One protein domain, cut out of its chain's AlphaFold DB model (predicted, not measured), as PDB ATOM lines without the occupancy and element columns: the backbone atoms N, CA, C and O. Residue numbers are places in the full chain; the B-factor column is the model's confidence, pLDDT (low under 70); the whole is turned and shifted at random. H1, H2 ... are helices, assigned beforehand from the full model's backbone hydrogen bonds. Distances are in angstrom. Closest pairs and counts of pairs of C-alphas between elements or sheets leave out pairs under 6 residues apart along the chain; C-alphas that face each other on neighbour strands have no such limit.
ATOM      1  N   LYS A 124     154.946 127.357 107.290       93.88
ATOM      2  CA  LYS A 124     154.128 126.407 108.043       93.88
ATOM      3  C   LYS A 124     153.939 125.094 107.272       93.88
ATOM      4  O   LYS A 124     154.065 124.043 107.878       93.88
ATOM      5  N   LEU A 125     153.721 125.130 105.956       93.12
ATOM      6  CA  LEU A 125     153.640 123.910 105.140       93.12
ATOM      7  C   LEU A 125     154.991 123.191 105.096       93.12
ATOM      8  O   LEU A 125     155.056 122.023 105.451       93.12
ATOM      9  N   VAL A 126     156.072 123.931 104.828       95.31
ATOM     10  CA  VAL A 126     157.443 123.385 104.850       95.31
ATOM     11  C   VAL A 126     157.768 122.723 106.196       95.31
ATOM     12  O   VAL A 126     158.424 121.692 106.234       95.31
ATOM     13  N   SER A 127     157.285 123.278 107.312       97.31
ATOM     14  CA  SER A 127     157.497 122.689 108.640       97.31
ATOM     15  C   SER A 127     156.785 121.344 108.830       97.31
ATOM     16  O   SER A 127     157.312 120.468 109.515       97.31
ATOM     17  N   PHE A 128     155.614 121.151 108.209       97.69
ATOM     18  CA  PHE A 128     154.935 119.853 108.210       97.69
ATOM     19  C   PHE A 128     155.711 118.835 107.373       97.69
ATOM     20  O   PHE A 128     155.921 117.722 107.848       97.69
ATOM     21  N   ASP A 129     156.200 119.235 106.198       97.62
ATOM     22  CA  ASP A 129     157.018 118.374 105.337       97.62
ATOM     23  C   ASP A 129     158.303 117.942 106.065       97.62
ATOM     24  O   ASP A 129     158.545 116.751 106.232       97.62
ATOM     25  N   GLN A 130     159.043 118.894 106.650       98.00
ATOM     26  CA  GLN A 130     160.224 118.607 107.478       98.00
ATOM     27  C   GLN A 130     159.912 117.672 108.654       98.00
ATOM     28  O   GLN A 130     160.723 116.815 109.003       98.00
ATOM     29  N   THR A 131     158.747 117.833 109.290       98.38
ATOM     30  CA  THR A 131     158.321 116.947 110.382       98.38
ATOM     31  C   THR A 131     158.098 115.527 109.883       98.38
ATOM     32  O   THR A 131     158.549 114.584 110.528       98.38
ATOM     33  N   LEU A 132     157.401 115.365 108.758       98.25
ATOM     34  CA  LEU A 132     157.113 114.051 108.191       98.25
ATOM     35  C   LEU A 132     158.392 113.363 107.721       98.25
ATOM     36  O   LEU A 132     158.613 112.214 108.098       98.25
ATOM     37  N   ASP A 133     159.256 114.077 106.998       98.31
ATOM     38  CA  ASP A 133     160.551 113.574 106.536       98.31
ATOM     39  C   ASP A 133     161.415 113.117 107.718       98.31
ATOM     40  O   ASP A 133     161.952 112.007 107.721       98.31
ATOM     41  N   HIS A 134     161.486 113.928 108.780       98.00
ATOM     42  CA  HIS A 134     162.179 113.548 110.008       98.00
ATOM     43  C   HIS A 134     161.552 112.311 110.666       98.00
ATOM     44  O   HIS A 134     162.271 111.386 111.049       98.00
ATOM     45  N   TRP A 135     160.225 112.264 110.784       98.31
ATOM     46  CA  TRP A 135     159.519 111.169 111.445       98.31
ATOM     47  C   TRP A 135     159.746 109.817 110.754       98.31
ATOM     48  O   TRP A 135     159.947 108.813 111.436       98.31
ATOM     49  N   VAL A 136     159.784 109.786 109.417       98.12
ATOM     50  CA  VAL A 136     159.970 108.545 108.641       98.12
ATOM     51  C   VAL A 136     161.433 108.204 108.337       98.12
ATOM     52  O   VAL A 136     161.714 107.112 107.851       98.12
ATOM     53  N   SER A 137     162.377 109.097 108.653       97.81
ATOM     54  CA  SER A 137     163.815 108.920 108.375       97.81
ATOM     55  C   SER A 137     164.465 107.706 109.054       97.81
ATOM     56  O   SER A 137     165.472 107.187 108.572       97.81
ATOM     57  N   SER A 138     163.929 107.246 110.188       98.06
ATOM     58  CA  SER A 138     164.422 106.061 110.892       98.06
ATOM     59  C   SER A 138     163.349 105.463 111.795       98.06
ATOM     60  O   SER A 138     162.473 106.169 112.293       98.06
ATOM     61  N   SER A 139     163.452 104.168 112.105       98.25
ATOM     62  CA  SER A 139     162.542 103.512 113.055       98.25
ATOM     63  C   SER A 139     162.603 104.135 114.453       98.25
ATOM     64  O   SER A 139     161.600 104.163 115.164       98.25
ATOM     65  N   ARG A 140     163.767 104.672 114.850       98.06
ATOM     66  CA  ARG A 140     163.926 105.378 116.126       98.06
ATOM     67  C   ARG A 140     163.105 106.665 116.142       98.06
ATOM     68  O   ARG A 140     162.340 106.856 117.083       98.06
ATOM     69  N   ASN A 141     163.238 107.504 115.115       97.81
ATOM     70  CA  ASN A 141     162.482 108.754 115.011       97.81
ATOM     71  C   ASN A 141     160.985 108.469 114.865       97.81
ATOM     72  O   ASN A 141     160.172 109.131 115.504       97.81
ATOM     73  N   PHE A 142     160.622 107.412 114.136       98.56
ATOM     74  CA  PHE A 142     159.235 106.985 114.011       98.56
ATOM     75  C   PHE A 142     158.597 106.671 115.372       98.56
ATOM     76  O   PHE A 142     157.500 107.142 115.676       98.56
ATOM     77  N   ILE A 143     159.286 105.898 116.219       98.44
ATOM     78  CA  ILE A 143     158.744 105.452 117.510       98.44
ATOM     79  C   ILE A 143     158.842 106.548 118.578       98.44
ATOM     80  O   ILE A 143     157.856 106.813 119.266       98.44
ATOM     81  N   TYR A 144     160.015 107.169 118.721       98.06
ATOM     82  CA  TYR A 144     160.353 108.034 119.857       98.06
ATOM     83  C   TYR A 144     160.430 109.526 119.517       98.06
ATOM     84  O   TYR A 144     160.444 110.342 120.436       98.06
ATOM     85  N   GLY A 145     160.506 109.890 118.235       97.94
ATOM     86  CA  GLY A 145     160.863 111.242 117.804       97.94
ATOM     87  C   GLY A 145     162.293 111.631 118.195       97.94
ATOM     88  O   GLY A 145     163.106 110.791 118.595       97.94
ATOM     89  N   SER A 146     162.603 112.926 118.104       97.25
ATOM     90  CA  SER A 146     163.921 113.474 118.472       97.25
ATOM     91  C   SER A 146     164.106 113.669 119.987       97.25
ATOM     92  O   SER A 146     165.224 113.879 120.465       97.25
ATOM     93  N   GLY A 147     163.020 113.602 120.762       96.62
ATOM     94  CA  GLY A 147     162.953 113.953 122.179       96.62
ATOM     95  C   GLY A 147     162.480 115.392 122.425       96.62
ATOM     96  O   GLY A 147     162.656 116.286 121.597       96.62
ATOM     97  N   GLY A 148     161.889 115.619 123.602       95.88
ATOM     98  CA  GLY A 148     161.331 116.919 123.982       95.88
ATOM     99  C   GLY A 148     162.370 118.042 123.945       95.88
ATOM    100  O   GLY A 148     163.463 117.902 124.498       95.88
ATOM    101  N   GLY A 149     162.031 119.163 123.306       95.06
ATOM    102  CA  GLY A 149     162.934 120.309 123.179       95.06
ATOM    103  C   GLY A 149     163.970 120.197 122.061       95.06
ATOM    104  O   GLY A 149     164.813 121.088 121.952       95.06
ATOM    105  N   LYS A 150     163.919 119.169 121.204       97.12
ATOM    106  CA  LYS A 150     164.958 118.912 120.191       97.12
ATOM    107  C   LYS A 150     164.517 119.025 118.732       97.12
ATOM    108  O   LYS A 150     165.351 118.752 117.872       97.12
ATOM    109  N   PHE A 151     163.282 119.419 118.425       97.00
ATOM    110  CA  PHE A 151     162.851 119.464 117.022       97.00
ATOM    111  C   PHE A 151     161.993 120.664 116.657       97.00
ATOM    112  O   PHE A 151     162.319 121.379 115.720       97.00
ATOM    113  N   SER A 152     160.877 120.880 117.344       95.56
ATOM    114  CA  SER A 152     159.904 121.885 116.909       95.56
ATOM    115  C   SER A 152     159.088 122.463 118.048       95.56
ATOM    116  O   SER A 152     158.138 123.174 117.789       95.56
ATOM    117  N   SER A 153     159.405 122.198 119.313       94.81
ATOM    118  CA  SER A 153     158.681 122.790 120.440       94.81
ATOM    119  C   SER A 153     159.056 124.248 120.673       94.81
ATOM    120  O   SER A 153     160.113 124.741 120.268       94.81
ATOM    121  N   ARG A 154     158.214 124.943 121.445       93.44
ATOM    122  CA  ARG A 154     158.549 126.267 121.975       93.44
ATOM    123  C   ARG A 154     159.854 126.246 122.774       93.44
ATOM    124  O   ARG A 154     160.608 127.214 122.719       93.44
ATOM    125  N   THR A 155     160.127 125.147 123.478       94.75
ATOM    126  CA  THR A 155     161.387 124.932 124.193       94.75
ATOM    127  C   THR A 155     162.573 124.988 123.238       94.75
ATOM    128  O   THR A 155     163.474 125.771 123.507       94.75
ATOM    129  N   SER A 156     162.544 124.274 122.103       95.75
ATOM    130  CA  SER A 156     163.614 124.334 121.089       95.75
ATOM    131  C   SER A 156     163.876 125.757 120.606       95.75
ATOM    132  O   SER A 156     165.019 126.203 120.554       95.75
ATOM    133  N   PHE A 157     162.811 126.507 120.310       94.94
ATOM    134  CA  PHE A 157     162.929 127.899 119.876       94.94
ATOM    135  C   PHE A 157     163.529 128.807 120.959       94.94
ATOM    136  O   PHE A 157     164.387 129.635 120.657       94.94
ATOM    137  N   ILE A 158     163.110 128.651 122.221       94.88
ATOM    138  CA  ILE A 158     163.653 129.416 123.354       94.88
ATOM    139  C   ILE A 158     165.130 129.076 123.576       94.88
ATOM    140  O   ILE A 158     165.950 129.990 123.661       94.88
ATOM    141  N   THR A 159     165.482 127.789 123.642       95.44
ATOM    142  CA  THR A 159     166.863 127.353 123.891       95.44
ATOM    143  C   THR A 159     167.782 127.647 122.716       95.44
ATOM    144  O   THR A 159     168.974 127.831 122.926       95.44
ATOM    145  N   GLY A 160     167.248 127.781 121.501       93.81
ATOM    146  CA  GLY A 160     168.000 128.248 120.338       93.81
ATOM    147  C   GLY A 160     168.467 129.706 120.426       93.81
ATOM    148  O   GLY A 160     169.251 130.136 119.592       93.81
ATOM    149  N   GLY A 161     168.013 130.481 121.421       91.06
ATOM    150  CA  GLY A 161     168.554 131.808 121.743       91.06
ATOM    151  C   GLY A 161     168.041 132.974 120.899       91.06
ATOM    152  O   GLY A 161     168.264 134.123 121.267       91.06
ATOM    153  N   GLU A 162     167.323 132.714 119.806       89.00
ATOM    154  CA  GLU A 162     166.835 133.768 118.900       89.00
ATOM    155  C   GLU A 162     165.343 134.091 119.054       89.00
ATOM    156  O   GLU A 162     164.861 135.096 118.532       89.00
ATOM    157  N   TYR A 163     164.587 133.256 119.771       88.88
ATOM    158  CA  TYR A 163     163.137 133.423 119.897       88.88
ATOM    159  C   TYR A 163     162.727 134.433 120.977       88.88
ATOM    160  O   TYR A 163     161.702 135.104 120.850       88.88
ATOM    161  N   VAL A 164     163.507 134.546 122.055       89.94
ATOM    162  CA  VAL A 164     163.237 135.449 123.183       89.94
ATOM    163  C   VAL A 164     164.505 136.174 123.613       89.94
ATOM    164  O   VAL A 164     165.570 135.577 123.696       89.94
ATOM    165  N   GLY A 165     164.382 137.455 123.966       88.69
ATOM    166  CA  GLY A 165     165.534 138.267 124.382       88.69
ATOM    167  C   GLY A 165     166.039 138.011 125.808       88.69
ATOM    168  O   GLY A 165     167.069 138.551 126.186       88.69
ATOM    169  N   TRP A 166     165.315 137.232 126.620       93.00
ATOM    170  CA  TRP A 166     165.660 136.985 128.027       93.00
ATOM    171  C   TRP A 166     166.442 135.686 128.258       93.00
ATOM    172  O   TRP A 166     166.923 135.464 129.369       93.00
ATOM    173  N   PHE A 167     166.553 134.808 127.257       94.56
ATOM    174  CA  PHE A 167     167.223 133.521 127.435       94.56
ATOM    175  C   PHE A 167     168.756 133.700 127.437       94.56
ATOM    176  O   PHE A 167     169.284 134.370 126.548       94.56
ATOM    177  N   PRO A 168     169.501 133.143 128.414       95.06
ATOM    178  CA  PRO A 168     170.942 133.371 128.511       95.06
ATOM    179  C   PRO A 168     171.724 132.788 127.327       95.06
ATOM    180  O   PRO A 168     171.695 131.581 127.102       95.06
ATOM    181  N   GLN A 169     172.524 133.619 126.647       94.62
ATOM    182  CA  GLN A 169     173.355 133.196 125.504       94.62
ATOM    183  C   GLN A 169     174.308 132.036 125.837       94.62
ATOM    184  O   GLN A 169     174.535 131.163 125.018       94.62
ATOM    185  N   LYS A 170     174.835 131.966 127.067       96.44
ATOM    186  CA  LYS A 170     175.722 130.865 127.493       96.44
ATOM    187  C   LYS A 170     175.019 129.505 127.591       96.44
ATOM    188  O   LYS A 170     175.696 128.488 127.675       96.44
ATOM    189  N   LEU A 171     173.687 129.496 127.647       95.75
ATOM    190  CA  LEU A 171     172.864 128.291 127.748       95.75
ATOM    191  C   LEU A 171     172.186 127.948 126.419       95.75
ATOM    192  O   LEU A 171     171.337 127.057 126.388       95.75
ATOM    193  N   THR A 172     172.509 128.662 125.334       96.06
ATOM    194  CA  THR A 172     171.895 128.396 124.038       96.06
ATOM    195  C   THR A 172     172.322 127.045 123.514       96.06
ATOM    196  O   THR A 172     173.507 126.715 123.495       96.06
ATOM    197  N   TYR A 173     171.339 126.281 123.068       95.62
ATOM    198  CA  TYR A 173     171.518 124.948 122.541       95.62
ATOM    199  C   TYR A 173     170.583 124.745 121.354       95.62
ATOM    200  O   TYR A 173     169.366 124.923 121.461       95.62
ATOM    201  N   LEU A 174     171.181 124.337 120.239       96.25
ATOM    202  CA  LEU A 174     170.502 123.875 119.042       96.25
ATOM    203  C   LEU A 174     170.811 122.386 118.898       96.25
ATOM    204  O   LEU A 174     171.971 121.988 118.796       96.25
ATOM    205  N   SER A 175     169.783 121.544 118.936       97.31
ATOM    206  CA  SER A 175     169.947 120.150 118.536       97.31
ATOM    207  C   SER A 175     170.159 120.076 117.019       97.31
ATOM    208  O   SER A 175     169.561 120.875 116.293       97.31
ATOM    209  N   PRO A 176     170.917 119.082 116.516       97.00
ATOM    210  CA  PRO A 176     171.092 118.891 115.075       97.00
ATOM    211  C   PRO A 176     169.757 118.760 114.326       97.00
ATOM    212  O   PRO A 176     169.580 119.341 113.258       97.00
ATOM    213  N   ASP A 177     168.787 118.063 114.928       97.31
ATOM    214  CA  ASP A 177     167.458 117.873 114.340       97.31
ATOM    215  C   ASP A 177     166.659 119.185 114.255       97.31
ATOM    216  O   ASP A 177     165.943 119.403 113.281       97.31
ATOM    217  N   PHE A 178     166.794 120.094 115.227       97.69
ATOM    218  CA  PHE A 178     166.139 121.404 115.177       97.69
ATOM    219  C   PHE A 178     166.839 122.348 114.194       97.69
ATOM    220  O   PHE A 178     166.177 123.001 113.384       97.69
ATOM    221  N   GLU A 179     168.173 122.397 114.248       96.88
ATOM    222  CA  GLU A 179     169.012 123.267 113.419       96.88
ATOM    223  C   GLU A 179     168.859 122.964 111.927       96.88
ATOM    224  O   GLU A 179     168.716 123.889 111.125       96.88
ATOM    225  N   GLY A 180     168.843 121.677 111.567       95.94
ATOM    226  CA  GLY A 180     168.669 121.217 110.190       95.94
ATOM    227  C   GLY A 180     167.243 121.363 109.653       95.94
ATOM    228  O   GLY A 180     167.040 121.239 108.448       95.94
ATOM    229  N   ASN A 181     166.262 121.645 110.519       96.62
ATOM    230  CA  ASN A 181     164.850 121.718 110.148       96.62
ATOM    231  C   ASN A 181     164.225 123.062 110.558       96.62
ATOM    232  O   ASN A 181     164.383 124.076 109.874       96.62
ATOM    233  N   HIS A 182     163.498 123.082 111.677       95.69
ATOM    234  CA  HIS A 182     162.574 124.162 112.020       95.69
ATOM    235  C   HIS A 182     163.270 125.486 112.365       95.69
ATOM    236  O   HIS A 182     162.666 126.548 112.189       95.69
ATOM    237  N   PHE A 183     164.531 125.462 112.813       95.88
ATOM    238  CA  PHE A 183     165.283 126.682 113.117       95.88
ATOM    239  C   PHE A 183     165.499 127.553 111.868       95.88
ATOM    240  O   PHE A 183     165.361 128.779 111.914       95.88
ATOM    241  N   GLN A 184     165.739 126.926 110.710       94.25
ATOM    242  CA  GLN A 184     165.905 127.636 109.437       94.25
ATOM    243  C   GLN A 184     164.616 128.306 108.961       94.25
ATOM    244  O   GLN A 184     164.657 129.155 108.079       94.25
ATOM    245  N   LEU A 185     163.462 127.947 109.525       94.44
ATOM    246  CA  LEU A 185     162.179 128.539 109.160       94.44
ATOM    247  C   LEU A 185     161.834 129.773 110.003       94.44
ATOM    248  O   LEU A 185     160.955 130.553 109.622       94.44
ATOM    249  N   TRP A 186     162.496 129.954 111.147       93.69
ATOM    250  CA  TRP A 186     162.165 131.006 112.100       93.69
ATOM    251  C   TRP A 186     163.372 131.406 112.955       93.69
ATOM    252  O   TRP A 186     163.595 130.877 114.041       93.69
ATOM    253  N   ASN A 187     164.121 132.387 112.454       91.94
ATOM    254  CA  ASN A 187     165.289 132.981 113.101       91.94
ATOM    255  C   ASN A 187     165.327 134.499 112.859       91.94
ATOM    256  O   ASN A 187     164.610 135.031 112.004       91.94
ATOM    257  N   SER A 188     166.166 135.202 113.610       90.12
ATOM    258  CA  SER A 188     166.310 136.661 113.587       90.12
ATOM    259  C   SER A 188     166.585 137.212 112.185       90.12
ATOM    260  O   SER A 188     165.970 138.202 111.780       90.12
ATOM    261  N   LYS A 189     167.425 136.529 111.393       91.00
ATOM    262  CA  LYS A 189     167.724 136.899 110.002       91.00
ATOM    263  C   LYS A 189     166.458 136.920 109.147       91.00
ATOM    264  O   LYS A 189     166.217 137.890 108.433       91.00
ATOM    265  N   ILE A 190     165.618 135.893 109.240       90.75
ATOM    266  CA  ILE A 190     164.362 135.817 108.481       90.75
ATOM    267  C   ILE A 190     163.339 136.837 108.975       90.75
ATOM    268  O   ILE A 190     162.646 137.448 108.163       90.75
ATOM    269  N   LEU A 191     163.238 137.020 110.290       89.12
ATOM    270  CA  LEU A 191     162.276 137.939 110.898       89.12
ATOM    271  C   LEU A 191     162.635 139.410 110.674       89.12
ATOM    272  O   LEU A 191     161.751 140.259 110.724       89.12
ATOM    273  N   SER A 192     163.896 139.712 110.360       88.19
ATOM    274  CA  SER A 192     164.307 141.059 109.949       88.19
ATOM    275  C   SER A 192     163.710 141.494 108.601       88.19
ATOM    276  O   SER A 192     163.645 142.687 108.308       88.19
ATOM    277  N   ILE A 193     163.239 140.544 107.783       87.38
ATOM    278  CA  ILE A 193     162.631 140.820 106.480       87.38
ATOM    279  C   ILE A 193     161.147 141.193 106.681       87.38
ATOM    280  O   ILE A 193     160.380 140.391 107.225       87.38
ATOM    281  N   PRO A 194     160.688 142.360 106.186       81.31
ATOM    282  CA  PRO A 194     159.298 142.787 106.332       81.31
ATOM    283  C   PRO A 194     158.281 141.754 105.820       81.31
ATOM    284  O   PRO A 194     158.463 141.149 104.761       81.31
ATOM    285  N   TYR A 195     157.171 141.589 106.550       77.06
ATOM    286  CA  TYR A 195     156.053 140.685 106.218       77.06
ATOM    287  C   TYR A 195     156.397 139.184 106.185       77.06
ATOM    288  O   TYR A 195     155.639 138.368 105.629       77.06
ATOM    289  N   LYS A 196     157.534 138.786 106.770       83.62
ATOM    290  CA  LYS A 196     157.909 137.377 106.943       83.62
ATOM    291  C   LYS A 196     157.500 136.802 108.299       83.62
ATOM    292  O   LYS A 196     157.606 135.594 108.453       83.62
ATOM    293  N   ASP A 197     156.980 137.603 109.213       81.88
ATOM    294  CA  ASP A 197     156.601 137.263 110.590       81.88
ATOM    295  C   ASP A 197     155.136 136.808 110.767       81.88
ATOM    296  O   ASP A 197     154.726 136.415 111.858       81.88
ATOM    297  N   GLY A 198     154.330 136.827 109.701       83.31
ATOM    298  CA  GLY A 198     152.926 136.409 109.761       83.31
ATOM    299  C   GLY A 198     152.719 134.924 110.099       83.31
ATOM    300  O   GLY A 198     153.568 134.079 109.824       83.31
ATOM    301  N   THR A 199     151.537 134.574 110.619       85.12
ATOM    302  CA  THR A 199     151.198 133.213 111.090       85.12
ATOM    303  C   THR A 199     151.348 132.111 110.036       85.12
ATOM    304  O   THR A 199     151.688 130.983 110.379       85.12
ATOM    305  N   SER A 200     151.167 132.405 108.743       85.25
ATOM    306  CA  SER A 200     151.410 131.424 107.665       85.25
ATOM    307  C   SER A 200     152.883 131.005 107.547       85.25
ATOM    308  O   SER A 200     153.199 129.971 106.964       85.25
ATOM    309  N   ASN A 201     153.780 131.826 108.088       89.69
ATOM    310  CA  ASN A 201     155.221 131.652 108.051       89.69
ATOM    311  C   ASN A 201     155.808 131.213 109.401       89.69
ATOM    312  O   ASN A 201     157.013 130.977 109.485       89.69
ATOM    313  N   GLN A 202     154.976 131.115 110.439       92.88
ATOM    314  CA  GLN A 202     155.349 130.537 111.724       92.88
ATOM    315  C   GLN A 202     155.355 129.008 111.595       92.88
ATOM    316  O   GLN A 202     154.303 128.439 111.292       92.88
ATOM    317  N   PRO A 203     156.477 128.317 111.861       94.81
ATOM    318  CA  PRO A 203     156.554 126.853 111.796       94.81
ATOM    319  C   PRO A 203     155.882 126.166 113.001       94.81
ATOM    320  O   PRO A 203     156.093 124.985 113.264       94.81
ATOM    321  N   PHE A 204     155.104 126.920 113.780       95.44
ATOM    322  CA  PHE A 204     154.560 126.483 115.056       95.44
ATOM    323  C   PHE A 204     153.310 125.646 114.852       95.44
ATOM    324  O   PHE A 204     152.400 126.043 114.127       95.44
ATOM    325  N   SER A 205     153.259 124.480 115.480       97.31
ATOM    326  CA  SER A 205     152.125 123.569 115.396       97.31
ATOM    327  C   SER A 205     152.271 122.519 116.483       97.31
ATOM    328  O   SER A 205     153.329 121.903 116.629       97.31
ATOM    329  N   PHE A 206     151.198 122.272 117.229       97.88
ATOM    330  CA  PHE A 206     151.176 121.152 118.166       97.88
ATOM    331  C   PHE A 206     151.405 119.817 117.442       97.88
ATOM    332  O   PHE A 206     152.081 118.944 117.983       97.88
ATOM    333  N   TYR A 207     150.914 119.685 116.205       98.19
ATOM    334  CA  TYR A 207     151.101 118.481 115.398       98.19
ATOM    335  C   TYR A 207     152.569 118.252 115.020       98.19
ATOM    336  O   TYR A 207     153.053 117.131 115.143       98.19
ATOM    337  N   ASN A 208     153.304 119.309 114.651       98.19
ATOM    338  CA  ASN A 208     154.741 119.184 114.374       98.19
ATOM    339  C   ASN A 208     155.496 118.697 115.606       98.19
ATOM    340  O   ASN A 208     156.385 117.855 115.509       98.19
ATOM    341  N   LYS A 209     155.114 119.207 116.778       97.69
ATOM    342  CA  LYS A 209     155.744 118.828 118.037       97.69
ATOM    343  C   LYS A 209     155.452 117.381 118.411       97.69
ATOM    344  O   LYS A 209     156.377 116.641 118.715       97.69
ATOM    345  N   ILE A 210     154.183 116.967 118.420       98.25
ATOM    346  CA  ILE A 210     153.831 115.610 118.857       98.25
ATOM    347  C   ILE A 210     154.435 114.544 117.940       98.25
ATOM    348  O   ILE A 210     154.946 113.546 118.438       98.25
ATOM    349  N   VAL A 211     154.439 114.784 116.627       98.38
ATOM    350  CA  VAL A 211     155.017 113.861 115.647       98.38
ATOM    351  C   VAL A 211     156.545 113.914 115.689       98.38
ATOM    352  O   VAL A 211     157.187 112.883 115.859       98.38
ATOM    353  N   GLY A 212     157.140 115.104 115.585       97.69
ATOM    354  CA  GLY A 212     158.590 115.257 115.469       97.69
ATOM    355  C   GLY A 212     159.357 114.984 116.763       97.69
ATOM    356  O   GLY A 212     160.371 114.295 116.742       97.69
ATOM    357  N   GLU A 213     158.878 115.467 117.914       97.88
ATOM    358  CA  GLU A 213     159.607 115.310 119.183       97.88
ATOM    359  C   GLU A 213     159.291 114.014 119.921       97.88
ATOM    360  O   GLU A 213     160.162 113.508 120.626       97.88
ATOM    361  N   TYR A 214     158.074 113.485 119.786       98.25
ATOM    362  CA  TYR A 214     157.615 112.351 120.594       98.25
ATOM    363  C   TYR A 214     157.248 111.106 119.775       98.25
ATOM    364  O   TYR A 214     156.981 110.054 120.364       98.25
TER     365      TYR A 214
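Overview. This is residues 124 to 214 of the 284 residues of an uncharacterized protein of Lacinutrix sp. CAU 1491 (UniProt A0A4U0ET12). Two helices, H1 and H7, lie side by side with H2 across one end, and the rest is a loop-rich part holding four short helices, H3 to H6. H4 and H5 lie near the middle, while H2 and H6 lie toward the two ends of the longest axis. The 91 printed residues hold seven named helices, H1 to H7 in order, and no named strand; the class is all helix. The whole is compact, with a radius of gyration of the C-alphas of 12.8 A and spans of 38 by 30 by 19 A.

Arrangement. H1, residues 124 to 136, touches H2, residues 139 to 144, only at the corner, with residues 134 to 136 alone; the closest C-alphas, of Trp 135 and Phe 142, are 4.9 A apart. H7, residues 206 to 214, touches H1 at a shallow tilt of 25 degrees, the same way; the closest C-alphas, of Thr 131 and Gly 212, are 5.4 A apart. H2 touches H7, the C-alphas of Tyr 144 and Tyr 214 being closest at 5.2 A. H3, residues 154 to 159, is close to but not clearly touching H4, residues 176 to 179; the closest C-alphas, of Ser 156 and Phe 178, are 7.1 A apart. H5, residues 182 to 185, only just touches H1, with 3 pairs of C-alphas within 8 A, the closest those of Ser 127 and His 182 at 6.3 A. H6, residues 188 to 191, and H5 meet only through their link. In H1, H2, H3 and H7 every O i to N i+4 pair is within hydrogen-bond range; H4, H5 and H6 are too short for such a pair.

Along the chain. H1 begins at C-alpha 124, (154.128, 126.407, 108.043), and is 18.8 A long. H7 is 11.2 A long and ends at C-alpha 214, (157.615, 112.351, 120.594).

Size, cuts and confidence. The C-alphas of Ser 139 and Pro 194 are farthest apart, at 40.0 A. The links H3 to H4 and H6 to H7 are long. The printed part has no cut, and no printed residue is under 70 in pLDDT.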